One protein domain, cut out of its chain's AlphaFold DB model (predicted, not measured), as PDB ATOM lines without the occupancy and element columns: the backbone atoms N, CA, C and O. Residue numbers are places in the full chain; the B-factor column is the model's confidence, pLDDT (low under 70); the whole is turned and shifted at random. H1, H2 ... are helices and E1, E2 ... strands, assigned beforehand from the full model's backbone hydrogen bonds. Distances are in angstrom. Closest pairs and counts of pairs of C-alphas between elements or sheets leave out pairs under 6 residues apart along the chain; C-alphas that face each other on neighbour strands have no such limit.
ATOM      1  N   GLN A 319      84.864  60.134 230.307       95.19
ATOM      2  CA  GLN A 319      85.319  59.704 228.980       95.19
ATOM      3  C   GLN A 319      85.144  58.192 228.791       95.19
ATOM      4  O   GLN A 319      84.585  57.778 227.775       95.19
ATOM      5  N   THR A 320      85.516  57.380 229.786       94.69
ATOM      6  CA  THR A 320      85.326  55.920 229.762       94.69
ATOM      7  C   THR A 320      83.853  55.544 229.602       94.69
ATOM      8  O   THR A 320      83.522  54.748 228.729       94.69
ATOM      9  N   ILE A 321      82.945  56.166 230.367       95.00
ATOM     10  CA  ILE A 321      81.494  55.925 230.253       95.00
ATOM     11  C   ILE A 321      80.988  56.252 228.839       95.00
ATOM     12  O   ILE A 321      80.251  55.462 228.254       95.00
ATOM     13  N   ARG A 322      81.412  57.378 228.247       95.88
ATOM     14  CA  ARG A 322      81.025  57.744 226.872       95.88
ATOM     15  C   ARG A 322      81.556  56.758 225.831       95.88
ATOM     16  O   ARG A 322      80.806  56.392 224.937       95.88
ATOM     17  N   HIS A 323      82.802  56.306 225.969       96.75
ATOM     18  CA  HIS A 323      83.397  55.296 225.090       96.75
ATOM     19  C   HIS A 323      82.646  53.955 225.161       96.75
ATOM     20  O   HIS A 323      82.348  53.357 224.132       96.75
ATOM     21  N   LEU A 324      82.270  53.509 226.364       97.25
ATOM     22  CA  LEU A 324      81.480  52.289 226.554       97.25
ATOM     23  C   LEU A 324      80.068  52.410 225.960       97.25
ATOM     24  O   LEU A 324      79.590  51.475 225.318       97.25
ATOM     25  N   LEU A 325      79.407  53.558 226.131       96.12
ATOM     26  CA  LEU A 325      78.093  53.816 225.532       96.12
ATOM     27  C   LEU A 325      78.159  53.879 223.996       96.12
ATOM     28  O   LEU A 325      77.267  53.345 223.337       96.12
ATOM     29  N   ASP A 326      79.217  54.454 223.421       96.56
ATOM     30  CA  ASP A 326      79.448  54.468 221.970       96.56
ATOM     31  C   ASP A 326      79.677  53.047 221.419       96.56
ATOM     32  O   ASP A 326      78.969  52.615 220.502       96.56
ATOM     33  N   LEU A 327      80.550  52.259 222.068       96.75
ATOM     34  CA  LEU A 327      80.736  50.831 221.776       96.75
ATOM     35  C   LEU A 327      79.415  50.052 221.816       96.75
ATOM     36  O   LEU A 327      79.205  49.174 220.979       96.75
ATOM     37  N   SER A 328      78.496  50.391 222.725       97.31
ATOM     38  CA  SER A 328      77.205  49.702 222.851       97.31
ATOM     39  C   SER A 328      76.300  49.818 221.616       97.31
ATOM     40  O   SER A 328      75.466  48.945 221.372       97.31
ATOM     41  N   THR A 329      76.522  50.820 220.756       96.25
ATOM     42  CA  THR A 329      75.831  50.933 219.457       96.25
ATOM     43  C   THR A 329      76.276  49.866 218.445       96.25
ATOM     44  O   THR A 329      75.586  49.603 217.456       96.25
ATOM     45  N   THR A 330      77.420  49.218 218.687       96.50
ATOM     46  CA  THR A 330      77.958  48.141 217.840       96.50
ATOM     47  C   THR A 330      77.434  46.755 218.223       96.50
ATOM     48  O   THR A 330      77.620  45.803 217.460       96.50
ATOM     49  N   PHE A 331      76.762  46.626 219.372       97.62
ATOM     50  CA  PHE A 331      76.320  45.341 219.907       97.62
ATOM     51  C   PHE A 331      75.186  44.737 219.058       97.62
ATOM     52  O   PHE A 331      74.139  45.352 218.830       97.62
ATOM     53  N   THR A 332      75.385  43.495 218.622       97.06
ATOM     54  CA  THR A 332      74.358  42.614 218.051       97.06
ATOM     55  C   THR A 332      73.871  41.670 219.137       97.06
ATOM     56  O   THR A 332      74.690  41.012 219.783       97.06
ATOM     57  N   PHE A 333      72.560  41.586 219.348       97.19
ATOM     58  CA  PHE A 333      71.998  40.850 220.481       97.19
ATOM     59  C   PHE A 333      70.798  39.981 220.100       97.19
ATOM     60  O   PHE A 333      70.175  40.152 219.048       97.19
ATOM     61  N   LYS A 334      70.469  39.054 221.004       96.56
ATOM     62  CA  LYS A 334      69.252  38.234 220.994       96.56
ATOM     63  C   LYS A 334      68.577  38.301 222.358       96.56
ATOM     64  O   LYS A 334      69.262  38.262 223.380       96.56
ATOM     65  N   ILE A 335      67.249  38.364 222.373       95.75
ATOM     66  CA  ILE A 335      66.432  38.278 223.591       95.75
ATOM     67  C   ILE A 335      66.032  36.811 223.807       95.75
ATOM     68  O   ILE A 335      65.765  36.089 222.849       95.75
ATOM     69  N   ARG A 336      66.028  36.352 225.061       93.00
ATOM     70  CA  ARG A 336      65.601  35.009 225.484       93.00
ATOM     71  C   ARG A 336      64.903  35.105 226.842       93.00
ATOM     72  O   ARG A 336      65.554  35.340 227.855       93.00
ATOM     73  N   GLY A 337      63.578  34.948 226.871       86.88
ATOM     74  CA  GLY A 337      62.798  34.866 228.118       86.88
ATOM     75  C   GLY A 337      62.854  36.101 229.033       86.88
ATOM     76  O   GLY A 337      62.726  35.959 230.244       86.88
ATOM     77  N   GLY A 338      63.081  37.302 228.485       89.81
ATOM     78  CA  GLY A 338      63.266  38.539 229.265       89.81
ATOM     79  C   GLY A 338      64.716  38.820 229.690       89.81
ATOM     80  O   GLY A 338      64.997  39.883 230.246       89.81
ATOM     81  N   LEU A 339      65.651  37.916 229.380       95.12
ATOM     82  CA  LEU A 339      67.091  38.182 229.366       95.12
ATOM     83  C   LEU A 339      67.561  38.508 227.939       95.12
ATOM     84  O   LEU A 339      66.850  38.237 226.969       95.12
ATOM     85  N   PHE A 340      68.765  39.054 227.789       96.88
ATOM     86  CA  PHE A 340      69.437  39.208 226.497       96.88
ATOM     87  C   PHE A 340      70.855  38.627 226.520       96.88
ATOM     88  O   PHE A 340      71.485  38.507 227.570       96.88
ATOM     89  N   VAL A 341      71.368  38.303 225.335       97.00
ATOM     90  CA  VAL A 341      72.760  37.898 225.099       97.00
ATOM     91  C   VAL A 341      73.324  38.762 223.973       97.00
ATOM     92  O   VAL A 341      72.704  38.864 222.913       97.00
ATOM     93  N   ILE A 342      74.485  39.384 224.193       97.75
ATOM     94  CA  ILE A 342      75.238  40.106 223.156       97.75
ATOM     95  C   ILE A 342      76.177  39.104 222.475       97.75
ATOM     96  O   ILE A 342      77.019  38.501 223.134       97.75
ATOM     97  N   GLU A 343      76.044  38.923 221.160       96.94
ATOM     98  CA  GLU A 343      76.829  37.943 220.388       96.94
ATOM     99  C   GLU A 343      78.284  38.391 220.131       96.94
ATOM    100  O   GLU A 343      79.117  37.573 219.757       96.94
ATOM    101  N   ASN A 344      78.588  39.684 220.295       96.88
ATOM    102  CA  ASN A 344      79.853  40.316 219.898       96.88
ATOM    103  C   ASN A 344      80.427  41.273 220.967       96.88
ATOM    104  O   ASN A 344      80.959  42.330 220.626       96.88
ATOM    105  N   MET A 345      80.283  40.944 222.254       97.31
ATOM    106  CA  MET A 345      80.677  41.821 223.365       97.31
ATOM    107  C   MET A 345      82.195  42.115 223.363       97.31
ATOM    108  O   MET A 345      82.982  41.176 223.482       97.31
ATOM    109  N   PRO A 346      82.630  43.392 223.279       96.69
ATOM    110  CA  PRO A 346      84.036  43.766 223.438       96.69
ATOM    111  C   PRO A 346      84.542  43.511 224.863       96.69
ATOM    112  O   PRO A 346      83.796  43.671 225.833       96.69
ATOM    113  N   ASN A 347      85.830  43.186 225.007       96.75
ATOM    114  CA  ASN A 347      86.455  42.906 226.308       96.75
ATOM    115  C   ASN A 347      86.365  44.106 227.266       96.75
ATOM    116  O   ASN A 347      86.186  43.942 228.471       96.75
ATOM    117  N   GLU A 348      86.439  45.318 226.719       96.25
ATOM    118  CA  GLU A 348      86.318  46.592 227.426       96.25
ATOM    119  C   GLU A 348      84.907  46.802 227.994       96.25
ATOM    120  O   GLU A 348      84.746  47.441 229.031       96.25
ATOM    121  N   ALA A 349      83.883  46.252 227.333       97.00
ATOM    122  CA  ALA A 349      82.495  46.321 227.778       97.00
ATOM    123  C   ALA A 349      82.129  45.199 228.761       97.00
ATOM    124  O   ALA A 349      81.259  45.403 229.606       97.00
ATOM    125  N   ALA A 350      82.798  44.044 228.682       96.69
ATOM    126  CA  ALA A 350      82.513  42.867 229.506       96.69
ATOM    127  C   ALA A 350      82.752  43.069 231.015       96.69
ATOM    128  O   ALA A 350      82.232  42.305 231.826       96.69
ATOM    129  N   VAL A 351      83.512  44.098 231.409       96.75
ATOM    130  CA  VAL A 351      83.782  44.430 232.823       96.75
ATOM    131  C   VAL A 351      82.687  45.280 233.484       96.75
ATOM    132  O   VAL A 351      82.798  45.600 234.667       96.75
ATOM    133  N   VAL A 352      81.638  45.664 232.747       97.19
ATOM    134  CA  VAL A 352      80.548  46.528 233.230       97.19
ATOM    135  C   VAL A 352      79.197  45.811 233.095       97.19
ATOM    136  O   VAL A 352      78.949  45.195 232.062       97.19
ATOM    137  N   PRO A 353      78.301  45.874 234.099       97.88
ATOM    138  CA  PRO A 353      76.952  45.318 233.991       97.88
ATOM    139  C   PRO A 353      76.052  46.136 233.048       97.88
ATOM    140  O   PRO A 353      75.900  47.352 233.205       97.88
ATOM    141  N   TRP A 354      75.389  45.453 232.113       98.19
ATOM    142  CA  TRP A 354      74.530  46.048 231.081       98.19
ATOM    143  C   TRP A 354      73.077  45.591 231.205       98.19
ATOM    144  O   TRP A 354      72.813  44.399 231.371       98.19
ATOM    145  N   ARG A 355      72.131  46.514 231.006       98.12
ATOM    146  CA  ARG A 355      70.718  46.200 230.745       98.12
ATOM    147  C   ARG A 355      70.320  46.632 229.336       98.12
ATOM    148  O   ARG A 355      70.836  47.625 228.820       98.12
ATOM    149  N   LEU A 356      69.383  45.911 228.729       98.25
ATOM    150  CA  LEU A 356      68.774  46.291 227.457       98.25
ATOM    151  C   LEU A 356      67.472  47.041 227.745       98.25
ATOM    152  O   LEU A 356      66.510  46.444 228.227       98.25
ATOM    153  N   VAL A 357      67.429  48.335 227.438       98.06
ATOM    154  CA  VAL A 357      66.206  49.134 227.557       98.06
ATOM    155  C   VAL A 357      65.479  49.164 226.222       98.06
ATOM    156  O   VAL A 357      66.018  49.618 225.213       98.06
ATOM    157  N   GLN A 358      64.234  48.698 226.224       97.81
ATOM    158  CA  GLN A 358      63.304  48.824 225.109       97.81
ATOM    159  C   GLN A 358      62.373  50.006 225.388       97.81
ATOM    160  O   GLN A 358      61.391  49.871 226.113       97.81
ATOM    161  N   THR A 359      62.669  51.175 224.830       97.25
ATOM    162  CA  THR A 359      61.748  52.316 224.909       97.25
ATOM    163  C   THR A 359      60.613  52.105 223.914       97.25
ATOM    164  O   THR A 359      60.882  51.979 222.721       97.25
ATOM    165  N   VAL A 360      59.365  52.071 224.386       96.25
ATOM    166  CA  VAL A 360      58.167  52.017 223.534       96.25
ATOM    167  C   VAL A 360      57.500  53.385 223.530       96.25
ATOM    168  O   VAL A 360      57.182  53.935 224.584       96.25
ATOM    169  N   THR A 361      57.276  53.922 222.336       95.12
ATOM    170  CA  THR A 361      56.589  55.199 222.105       95.12
ATOM    171  C   THR A 361      55.384  54.984 221.200       95.12
ATOM    172  O   THR A 361      55.510  54.313 220.176       95.12
ATOM    173  N   SER A 362      54.238  55.580 221.535       93.38
ATOM    174  CA  SER A 362      53.143  55.763 220.574       93.38
ATOM    175  C   SER A 362      53.426  56.987 219.709       93.38
ATOM    176  O   SER A 362      53.800  58.031 220.246       93.38
ATOM    177  N   ASP A 363      53.188  56.893 218.403       90.62
ATOM    178  CA  ASP A 363      53.009  58.076 217.559       90.62
ATOM    179  C   ASP A 363      51.603  58.689 217.751       90.62
ATOM    180  O   ASP A 363      50.735  58.116 218.426       90.62
ATOM    181  N   ASP A 364      51.358  59.848 217.129       88.06
ATOM    182  CA  ASP A 364      50.062  60.552 217.160       88.06
ATOM    183  C   ASP A 364      48.897  59.743 216.549       88.06
ATOM    184  O   ASP A 364      47.730  60.100 216.723       88.06
ATOM    185  N   LYS A 365      49.197  58.659 215.822       88.38
ATOM    186  CA  LYS A 365      48.233  57.779 215.143       88.38
ATOM    187  C   LYS A 365      47.924  56.516 215.954       88.38
ATOM    188  O   LYS A 365      47.131  55.696 215.500       88.38
ATOM    189  N   GLY A 366      48.533  56.348 217.130       88.31
ATOM    190  CA  GLY A 366      48.390  55.146 217.955       88.31
ATOM    191  C   GLY A 366      49.260  53.968 217.505       88.31
ATOM    192  O   GLY A 366      49.098  52.863 218.025       88.31
ATOM    193  N   LYS A 367      50.188  54.172 216.560       92.56
ATOM    194  CA  LYS A 367      51.181  53.159 216.197       92.56
ATOM    195  C   LYS A 367      52.267  53.146 217.267       92.56
ATOM    196  O   LYS A 367      52.937  54.149 217.501       92.56
ATOM    197  N   LEU A 368      52.470  51.989 217.886       94.69
ATOM    198  CA  LEU A 368      53.576  51.766 218.807       94.69
ATOM    199  C   LEU A 368      54.868  51.466 218.032       94.69
ATOM    200  O   LEU A 368      54.872  50.678 217.085       94.69
ATOM    201  N   GLU A 369      55.980  52.054 218.467       95.56
ATOM    202  CA  GLU A 369      57.328  51.745 217.986       95.56
ATOM    203  C   GLU A 369      58.252  51.438 219.170       95.56
ATOM    204  O   GLU A 369      58.234  52.147 220.175       95.56
ATOM    205  N   ALA A 370      59.076  50.389 219.050       95.88
ATOM    206  CA  ALA A 370      60.126  50.074 220.018       95.88
ATOM    207  C   ALA A 370      61.503  50.504 219.511       95.88
ATOM    208  O   ALA A 370      61.932  50.116 218.422       95.88
ATOM    209  N   LYS A 371      62.240  51.218 220.363       96.38
ATOM    210  CA  LYS A 371      63.662  51.518 220.193       96.38
ATOM    211  C   LYS A 371      64.469  50.865 221.309       96.38
ATOM    212  O   LYS A 371      64.229  51.118 222.486       96.38
ATOM    213  N   TYR A 372      65.457  50.064 220.929       97.06
ATOM    214  CA  TYR A 372      66.403  49.464 221.865       97.06
ATOM    215  C   TYR A 372      67.608  50.377 222.107       97.06
ATOM    216  O   TYR A 372      68.117  51.003 221.174       97.06
ATOM    217  N   SER A 373      68.094  50.389 223.343       97.31
ATOM    218  CA  SER A 373      69.349  51.017 223.760       97.31
ATOM    219  C   SER A 373      69.950  50.245 224.932       97.31
ATOM    220  O   SER A 373      69.220  49.797 225.815       97.31
ATOM    221  N   PHE A 374      71.273  50.107 224.968       97.94
ATOM    222  CA  PHE A 374      71.964  49.563 226.134       97.94
ATOM    223  C   PHE A 374      72.212  50.655 227.172       97.94
ATOM    224  O   PHE A 374      72.581  51.778 226.832       97.94
ATOM    225  N   GLU A 375      72.042  50.306 228.442       97.44
ATOM    226  CA  GLU A 375      72.387  51.159 229.577       97.44
ATOM    227  C   GLU A 375      73.303  50.398 230.539       97.44
ATOM    228  O   GLU A 375      73.115  49.204 230.784       97.44
ATOM    229  N   MET A 376      74.269  51.104 231.126       97.44
ATOM    230  CA  MET A 376      74.988  50.615 232.303       97.44
ATOM    231  C   MET A 376      74.015  50.547 233.490       97.44
ATOM    232  O   MET A 376      73.192  51.446 233.666       97.44
ATOM    233  N   CYS A 377      74.093  49.494 234.302       97.44
ATOM    234  CA  CYS A 377      73.105  49.218 235.352       97.44
ATOM    235  C   CYS A 377      73.740  48.732 236.666       97.44
ATOM    236  O   CYS A 377      74.958  48.733 236.820       97.44
ATOM    237  N   GLU A 378      72.923  48.328 237.640       97.50
ATOM    238  CA  GLU A 378      73.420  47.586 238.801       97.50
ATOM    239  C   GLU A 378      73.657  46.105 238.436       97.50
ATOM    240  O   GLU A 378      72.919  45.560 237.615       97.50
ATOM    241  N   PRO A 379      74.598  45.387 239.083       96.50
ATOM    242  CA  PRO A 379      74.870  43.974 238.783       96.50
ATOM    243  C   PRO A 379      73.650  43.033 238.829       96.50
ATOM    244  O   PRO A 379      73.632  42.035 238.115       96.50
ATOM    245  N   LYS A 380      72.613  43.363 239.617       95.12
ATOM    246  CA  LYS A 380      71.332  42.623 239.707       95.12
ATOM    247  C   LYS A 380      70.483  42.672 238.420       95.12
ATOM    248  O   LYS A 380      69.640  41.799 238.192       95.12
ATOM    249  N   ASP A 381      70.705  43.707 237.608       96.44
ATOM    250  CA  ASP A 381      69.989  43.999 236.363       96.44
ATOM    251  C   ASP A 381      70.787  43.571 235.120       96.44
ATOM    252  O   ASP A 381      70.286  43.661 233.997       96.44
ATOM    253  N   ASN A 382      72.015  43.078 235.316       97.31
ATOM    254  CA  ASN A 382      72.891  42.644 234.238       97.31
ATOM    255  C   ASN A 382      72.240  41.528 233.405       97.31
ATOM    256  O   ASN A 382      71.762  40.531 233.947       97.31
ATOM    257  N   GLY A 383      72.229  41.688 232.083       97.06
ATOM    258  CA  GLY A 383      71.605  40.737 231.163       97.06
ATOM    259  C   GLY A 383      70.073  40.812 231.095       97.06
ATOM    260  O   GLY A 383      69.479  40.024 230.363       97.06
ATOM    261  N   ARG A 384      69.403  41.734 231.810       97.38
ATOM    262  CA  ARG A 384      67.933  41.881 231.769       97.38
ATOM    263  C   ARG A 384      67.445  42.810 230.662       97.38
ATOM    264  O   ARG A 384      68.075  43.827 230.364       97.38
ATOM    265  N   VAL A 385      66.267  42.501 230.120       97.75
ATOM    266  CA  VAL A 385      65.477  43.439 229.311       97.75
ATOM    267  C   VAL A 385      64.507  44.206 230.210       97.75
ATOM    268  O   VAL A 385      63.836  43.623 231.066       97.75
ATOM    269  N   VAL A 386      64.430  45.520 230.010       97.38
ATOM    270  CA  VAL A 386      63.500  46.413 230.706       97.38
ATOM    271  C   VAL A 386      62.771  47.261 229.669       97.38
ATOM    272  O   VAL A 386      63.396  47.999 228.908       97.38
ATOM    273  N   THR A 387      61.447  47.178 229.634       97.12
ATOM    274  CA  THR A 387      60.623  48.027 228.771       97.12
ATOM    275  C   THR A 387      60.397  49.382 229.447       97.12
ATOM    276  O   THR A 387      60.044  49.435 230.625       97.12
ATOM    277  N   LYS A 388      60.588  50.485 228.717       96.75
ATOM    278  CA  LYS A 388      60.347  51.859 229.177       96.75
ATOM    279  C   LYS A 388      59.177  52.475 228.404       96.75
ATOM    280  O   LYS A 388      59.282  52.631 227.190       96.75
ATOM    281  N   VAL A 389      58.099  52.853 229.092       94.81
ATOM    282  CA  VAL A 389      56.879  53.448 228.503       94.81
ATOM    283  C   VAL A 389      56.406  54.606 229.378       94.81
ATOM    284  O   VAL A 389      56.284  54.440 230.591       94.81
ATOM    285  N   ASP A 390      56.161  55.779 228.790       90.25
ATOM    286  CA  ASP A 390      55.774  57.015 229.500       90.25
ATOM    287  C   ASP A 390      56.664  57.304 230.732       90.25
ATOM    288  O   ASP A 390      56.182  57.499 231.850       90.25
ATOM    289  N   ASP A 391      57.984  57.219 230.522       91.31
ATOM    290  CA  ASP A 391      59.065  57.289 231.524       91.31
ATOM    291  C   ASP A 391      59.026  56.262 232.680       91.31
ATOM    292  O   ASP A 391      59.916  56.257 233.535       91.31
ATOM    293  N   LYS A 392      58.081  55.317 232.674       92.31
ATOM    294  CA  LYS A 392      58.000  54.202 233.632       92.31
ATOM    295  C   LYS A 392      58.751  52.991 233.087       92.31
ATOM    296  O   LYS A 392      58.650  52.673 231.905       92.31
ATOM    297  N   PHE A 393      59.462  52.284 233.958       94.69
ATOM    298  CA  PHE A 393      60.187  51.060 233.619       94.69
ATOM    299  C   PHE A 393      59.422  49.823 234.109       94.69
ATOM    300  O   PHE A 393      58.931  49.807 235.238       94.69
ATOM    301  N   VAL A 394      59.348  48.783 233.276       95.00
ATOM    302  CA  VAL A 394      58.736  47.483 233.591       95.00
ATOM    303  C   VAL A 394      59.683  46.365 233.153       95.00
ATOM    304  O   VAL A 394      60.228  46.406 232.052       95.00
ATOM    305  N   TYR A 395      59.910  45.367 234.007       95.06
ATOM    306  CA  TYR A 395      60.808  44.251 233.687       95.06
ATOM    307  C   TYR A 395      60.199  43.313 232.644       95.06
ATOM    308  O   TYR A 395      59.044  42.903 232.776       95.06
ATOM    309  N   GLY A 396      61.007  42.934 231.654       95.31
ATOM    310  CA  GLY A 396      60.598  42.119 230.516       95.31
ATOM    311  C   GLY A 396      60.701  42.854 229.180       95.31
ATOM    312  O   GLY A 396      60.909  44.068 229.109       95.31
ATOM    313  N   TYR A 397      60.547  42.072 228.118       95.12
ATOM    314  CA  TYR A 397      60.475  42.514 226.725       95.12
ATOM    315  C   TYR A 397      59.008  42.683 226.301       95.12
ATOM    316  O   TYR A 397      58.187  41.862 226.691       95.12
ATOM    317  N   THR A 398      58.661  43.678 225.487       94.00
ATOM    318  CA  THR A 398      57.324  43.795 224.873       94.00
ATOM    319  C   THR A 398      57.339  43.409 223.405       94.00
ATOM    320  O   THR A 398      58.042  44.045 222.617       94.00
ATOM    321  N   ASP A 399      56.494  42.455 222.996       92.12
ATOM    322  CA  ASP A 399      56.159  42.381 221.573       92.12
ATOM    323  C   ASP A 399      55.188  43.515 221.239       92.12
ATOM    324  O   ASP A 399      54.023  43.528 221.642       92.12
ATOM    325  N   VAL A 400      55.700  44.485 220.490       89.50
ATOM    326  CA  VAL A 400      54.954  45.657 220.043       89.50
ATOM    327  C   VAL A 400      53.885  45.294 219.006       89.50
ATOM    328  O   VAL A 400      52.883  45.997 218.923       89.50
ATOM    329  N   LYS A 401      54.040  44.188 218.262       87.44
ATOM    330  CA  LYS A 401      53.007  43.695 217.332       87.44
ATOM    331  C   LYS A 401      51.803  43.131 218.092       87.44
ATOM    332  O   LYS A 401      50.668  43.396 217.717       87.44
ATOM    333  N   ALA A 402      52.057  42.410 219.185       80.19
ATOM    334  CA  ALA A 402      51.049  41.902 220.117       80.19
ATOM    335  C   ALA A 402      50.609  42.933 221.184       80.19
ATOM    336  O   ALA A 402      50.026  42.555 222.203       80.19
ATOM    337  N   SER A 403      50.899  44.223 220.984       86.25
ATOM    338  CA  SER A 403      50.526  45.325 221.881       86.25
ATOM    339  C   SER A 403      49.591  46.307 221.169       86.25
ATOM    340  O   SER A 403      49.732  46.554 219.975       86.25
ATOM    341  N   SER A 404      48.633  46.892 221.893       86.94
ATOM    342  CA  SER A 404      47.591  47.751 221.317       86.94
ATOM    343  C   SER A 404      47.302  48.991 222.164       86.94
ATOM    344  O   SER A 404      47.130  48.928 223.386       86.94
ATOM    345  N   VAL A 405      47.202  50.150 221.514       85.06
ATOM    346  CA  VAL A 405      46.708  51.375 222.157       85.06
ATOM    347  C   VAL A 405      45.193  51.249 222.328       85.06
ATOM    348  O   VAL A 405      44.483  50.978 221.363       85.06
ATOM    349  N   SER A 406      44.690  51.421 223.556       81.62
ATOM    350  CA  SER A 406      43.243  51.423 223.820       81.62
ATOM    351  C   SER A 406      42.571  52.592 223.110       81.62
ATOM    352  O   SER A 406      43.152  53.674 223.006       81.62
ATOM    353  N   ASP A 407      41.336  52.368 222.668       74.81
ATOM    354  CA  ASP A 407      40.708  53.182 221.636       74.81
ATOM    355  C   ASP A 407      40.661  54.690 221.943       74.81
ATOM    356  O   ASP A 407      40.439  55.139 223.077       74.81
ATOM    357  N   ALA A 408      40.870  55.484 220.895       57.28
ATOM    358  CA  ALA A 408      41.305  56.877 220.977       57.28
ATOM    359  C   ALA A 408      40.285  57.833 221.633       57.28
ATOM    360  O   ALA A 408      40.647  58.963 221.987       57.28
ATOM    361  N   ALA A 409      39.036  57.386 221.785       68.50
ATOM    362  CA  ALA A 409      37.912  58.127 222.351       68.50
ATOM    363  C   ALA A 409      37.845  58.109 223.892       68.50
ATOM    364  O   ALA A 409      37.142  58.938 224.472       68.50
ATOM    365  N   SER A 410      38.557  57.202 224.574       72.19
ATOM    366  CA  SER A 410      38.605  57.207 226.043       72.19
ATOM    367  C   SER A 410      39.526  58.323 226.562       72.19
ATOM    368  O   SER A 410      40.665  58.416 226.099       72.19
ATOM    369  N   PRO A 411      39.119  59.132 227.564       68.81
ATOM    370  CA  PRO A 411      40.047  60.022 228.266       68.81
ATOM    371  C   PRO A 411      41.093  59.236 229.077       68.81
ATOM    372  O   PRO A 411      42.185  59.739 229.327       68.81
ATOM    373  N   GLU A 412      40.805  57.978 229.431       78.56
ATOM    374  CA  GLU A 412      41.788  57.018 229.936       78.56
ATOM    375  C   GLU A 412      42.389  56.201 228.778       78.56
ATOM    376  O   GLU A 412      42.230  54.979 228.725       78.56
ATOM    377  N   ARG A 413      43.086  56.855 227.834       77.69
ATOM    378  CA  ARG A 413      43.929  56.124 226.869       77.69
ATOM    379  C   ARG A 413      44.995  55.345 227.641       77.69
ATOM    380  O   ARG A 413      45.848  55.937 228.306       77.69
ATOM    381  N   GLY A 414      44.923  54.021 227.556       87.31
ATOM    382  CA  GLY A 414      45.908  53.099 228.111       87.31
ATOM    383  C   GLY A 414      46.572  52.284 227.010       87.31
ATOM    384  O   GLY A 414      45.892  51.805 226.104       87.31
ATOM    385  N   ILE A 415      47.883  52.097 227.081       90.00
ATOM    386  CA  ILE A 415      48.602  51.190 226.185       90.00
ATOM    387  C   ILE A 415      48.534  49.784 226.793       90.00
ATOM    388  O   ILE A 415      48.979  49.587 227.923       90.00
ATOM    389  N   ASN A 416      47.961  48.823 226.065       92.19
ATOM    390  CA  ASN A 416      48.005  47.403 226.407       92.19
ATOM    391  C   ASN A 416      49.295  46.818 225.837       92.19
ATOM    392  O   ASN A 416      49.458  46.738 224.622       92.19
ATOM    393  N   LEU A 417      50.197  46.408 226.715       93.31
ATOM    394  CA  LEU A 417      51.478  45.822 226.363       93.31
ATOM    395  C   LEU A 417      51.470  44.325 226.667       93.31
ATOM    396  O   LEU A 417      51.153  43.926 227.790       93.31
ATOM    397  N   SER A 418      51.880  43.513 225.698       92.81
ATOM    398  CA  SER A 418      52.191  42.096 225.907       92.81
ATOM    399  C   SER A 418      53.647  41.955 226.362       92.81
ATOM    400  O   SER A 418      54.565  41.965 225.539       92.81
ATOM    401  N   ILE A 419      53.863  41.883 227.680       93.06
ATOM    402  CA  ILE A 419      55.189  41.767 228.307       93.06
ATOM    403  C   ILE A 419      55.579  40.297 228.463       93.06
ATOM    404  O   ILE A 419      54.833  39.500 229.017       93.06
ATOM    405  N   PHE A 420      56.798  39.958 228.063       91.75
ATOM    406  CA  PHE A 420      57.429  38.661 228.248       91.75
ATOM    407  C   PHE A 420      58.462  38.742 229.376       91.75
ATOM    408  O   PHE A 420      59.585  39.224 229.195       91.75
ATOM    409  N   ASN A 421      58.059  38.264 230.555       88.00
ATOM    410  CA  ASN A 421      58.886  38.155 231.757       88.00
ATOM    411  C   ASN A 421      58.529  36.835 232.459       88.00
ATOM    412  O   ASN A 421      57.498  36.739 233.124       88.00
ATOM    413  N   ASN A 422      59.320  35.784 232.211       84.19
ATOM    414  CA  ASN A 422      58.997  34.383 232.544       84.19
ATOM    415  C   ASN A 422      57.665  33.851 231.951       84.19
ATOM    416  O   ASN A 422      57.151  32.828 232.391       84.19
ATOM    417  N   GLY A 423      57.115  34.531 230.942       85.44
ATOM    418  CA  GLY A 423      55.838  34.221 230.290       85.44
ATOM    419  C   GLY A 423      55.115  35.498 229.836       85.44
ATOM    420  O   GLY A 423      55.563  36.590 230.197       85.44
ATOM    421  N   PRO A 424      54.035  35.386 229.039       88.00
ATOM    422  CA  PRO A 424      53.226  36.529 228.624       88.00
ATOM    423  C   PRO A 424      52.403  37.091 229.797       88.00
ATOM    424  O   PRO A 424      51.671  36.371 230.477       88.00
ATOM    425  N   GLN A 425      52.509  38.397 230.011       90.75
ATOM    426  CA  GLN A 425      51.802  39.190 231.014       90.75
ATOM    427  C   GLN A 425      51.200  40.416 230.320       90.75
ATOM    428  O   GLN A 425      51.829  40.989 229.427       90.75
ATOM    429  N   ARG A 426      50.001  40.851 230.718       91.81
ATOM    430  CA  ARG A 426      49.363  42.036 230.135       91.81
ATOM    431  C   ARG A 426      49.656  43.231 231.026       91.81
ATOM    432  O   ARG A 426      49.281  43.242 232.191       91.81
ATOM    433  N   CYS A 427      50.302  44.259 230.493       90.94
ATOM    434  CA  CYS A 427      50.547  45.491 231.230       90.94
ATOM    435  C   CYS A 427      49.743  46.642 230.629       90.94
ATOM    436  O   CYS A 427      49.913  46.977 229.459       90.94
ATOM    437  N   VAL A 428      48.865  47.245 231.428       90.62
ATOM    438  CA  VAL A 428      48.068  48.408 231.041       90.62
ATOM    439  C   VAL A 428      48.754  49.666 231.573       90.62
ATOM    440  O   VAL A 428      48.668  50.004 232.757       90.62
ATOM    441  N   VAL A 429      49.446  50.385 230.691       89.00
ATOM    442  CA  VAL A 429      50.075  51.671 231.021       89.00
ATOM    443  C   VAL A 429      49.069  52.783 230.751       89.00
ATOM    444  O   VAL A 429      48.771  53.082 229.599       89.00
ATOM    445  N   ARG A 430      48.526  53.402 231.807       89.81
ATOM    446  CA  ARG A 430      47.678  54.605 231.695       89.81
ATOM    447  C   ARG A 430      48.470  55.861 232.057       89.81
ATOM    448  O   ARG A 430      49.315  55.844 232.960       89.81
ATOM    449  N   ASN A 431      48.155  56.976 231.401       82.75
ATOM    450  CA  ASN A 431      48.716  58.279 231.755       82.75
ATOM    451  C   ASN A 431      48.420  58.640 233.225       82.75
ATOM    452  O   ASN A 431      47.345  58.355 233.747       82.75
ATOM    453  N   GLY A 432      49.412  59.206 233.920       83.25
ATOM    454  CA  GLY A 432      49.318  59.572 235.343       83.25
ATOM    455  C   GLY A 432      49.220  58.421 236.365       83.25
ATOM    456  O   GLY A 432      49.329  58.688 237.558       83.25
ATOM    457  N   ARG A 433      49.052  57.155 235.948       86.12
ATOM    458  CA  ARG A 433      49.000  55.979 236.845       86.12
ATOM    459  C   ARG A 433      50.265  55.110 236.725       86.12
ATOM    460  O   ARG A 433      50.915  55.138 235.670       86.12
ATOM    461  N   PRO A 434      50.637  54.341 237.771       84.44
ATOM    462  CA  PRO A 434      51.655  53.297 237.646       84.44
ATOM    463  C   PRO A 434      51.221  52.219 236.629       84.44
ATOM    464  O   PRO A 434      50.023  52.096 236.361       84.44
ATOM    465  N   PRO A 435      52.160  51.444 236.053       87.94
ATOM    466  CA  PRO A 435      51.831  50.343 235.150       87.94
ATOM    467  C   PRO A 435      51.040  49.253 235.885       87.94
ATOM    468  O   PRO A 435      51.492  48.747 236.912       87.94
ATOM    469  N   GLU A 436      49.868  48.886 235.370       90.50
ATOM    470  CA  GLU A 436      49.018  47.846 235.956       90.50
ATOM    471  C   GLU A 436      49.321  46.511 235.266       90.50
ATOM    472  O   GLU A 436      49.013  46.342 234.088       90.50
ATOM    473  N   ILE A 437      49.998  45.592 235.962       87.50
ATOM    474  CA  ILE A 437      50.342  44.266 235.428       87.50
ATOM    475  C   ILE A 437      49.221  43.287 235.783       87.50
ATOM    476  O   ILE A 437      49.134  42.796 236.908       87.50
ATOM    477  N   GLU A 438      48.374  42.996 234.804       84.88
ATOM    478  CA  GLU A 438      47.428  41.891 234.843       84.88
ATOM    479  C   GLU A 438      48.170  40.593 234.456       84.88
ATOM    480  O   GLU A 438      48.724  40.500 233.351       84.88
ATOM    481  N   PRO A 439      48.193  39.550 235.308       71.38
ATOM    482  CA  PRO A 439      48.606  38.234 234.841       71.38
ATOM    483  C   PRO A 439      47.629  37.800 233.744       71.38
ATOM    484  O   PRO A 439      46.416  37.821 233.956       71.38
ATOM    485  N   VAL A 440      48.138  37.401 232.571       66.25
ATOM    486  CA  VAL A 440      47.280  36.815 231.535       66.25
ATOM    487  C   VAL A 440      46.632  35.582 232.149       66.25
ATOM    488  O   VAL A 440      47.329  34.643 232.536       66.25
TER     489      VAL A 440
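Overview. This is residues 319 to 440 of the 827 residues of an uncharacterized protein of Ophiocordyceps polyrhachis-furcata BCC 54312 (UniProt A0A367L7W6). Two strongly twisted four-stranded sheets, E4 E3 E5 E6 and E7 E8 E9 E10, sit partly face to face as a loose sandwich, with the hairpin E1 E2 packed by Leu 339 near the start of E5. Helix H1 lies at one end of the long axis, and the loop between E7 and E8 reaches out at the other. The printed part has 122 residues, with one named helix followed by ten named strands, and the class is mostly strand. The first sheet is mixed, the second antiparallel. The whole is compact, with a radius of gyration of the C-alphas of 15.6 A, but elongated, spanning 50 by 29 by 23 A.

Along the chain. H1, residues 319 to 328, begins at C-alpha 319 (85.319, 59.704, 228.980) and is 14.3 A long. E1 is residues 332 to 336 and E2 residues 339 to 342. E3, residues 354 to 362, measures 25.7 A, and E4, residues 368 to 376, 25.3 A. E5 is residues 385 to 389 and E6 residues 392 to 395. E7, residues 397 to 405, bends by 81 degrees at residue 401, C-alpha (53.007, 43.695, 217.332). E8 is residues 414 to 420, 18.5 A, and E9 residues 424 to 430, 19.2 A. E10, residues 436 to 439, ends at C-alpha 439 (48.606, 38.234, 234.841).

Arrangement. H1 only grazes the sheet E4 E3 E5 E6 with its residues 321 to 328; its closest C-alphas with E4 are those of Ser 328 and Phe 374, 6.2 A apart. Every O i to N i+4 pair in H1 is within hydrogen-bond range. E1 and E2 form a hairpin, with N 334 and O 341 2.9 A apart. The closest C-alphas of E2 and E5 are those of Leu 339 and Val 385, 5.5 A apart. E3 and E4 form a hairpin, with N 357 and O 373 2.8 A apart. E3 and E5 are parallel, with N 388 and O 358 2.8 A apart. E5 and E6 form a hairpin, with N 387 and O 394 2.8 A apart. E7 to E10 form a meander, each strand the antiparallel neighbour of the one before, with these backbone atoms within hydrogen-bond range: N 416 and O 404, 2.8 A apart, across E7 and E8; N 417 and O 427, 2.8 A apart, across E8 and E9; and N 428 and O 436, 2.8 A apart, across E9 and E10. The two four-stranded sheets form a sandwich, two sheets face to face, their planes 26 degrees apart and their strands at 32 degrees. The closest C-alphas of E4 and E7 are those of Leu 368 and Val 400, 6.4 A apart.

Size, cuts and confidence. The two C-alphas farthest apart, those of Asn 347 and Ala 409, are 51.0 A apart. The printed part has no cut, and its one long link is E2 to E3. Mean pLDDT of the printed part is 91.8; residues 408 to 409, 411 and 440 are under 70.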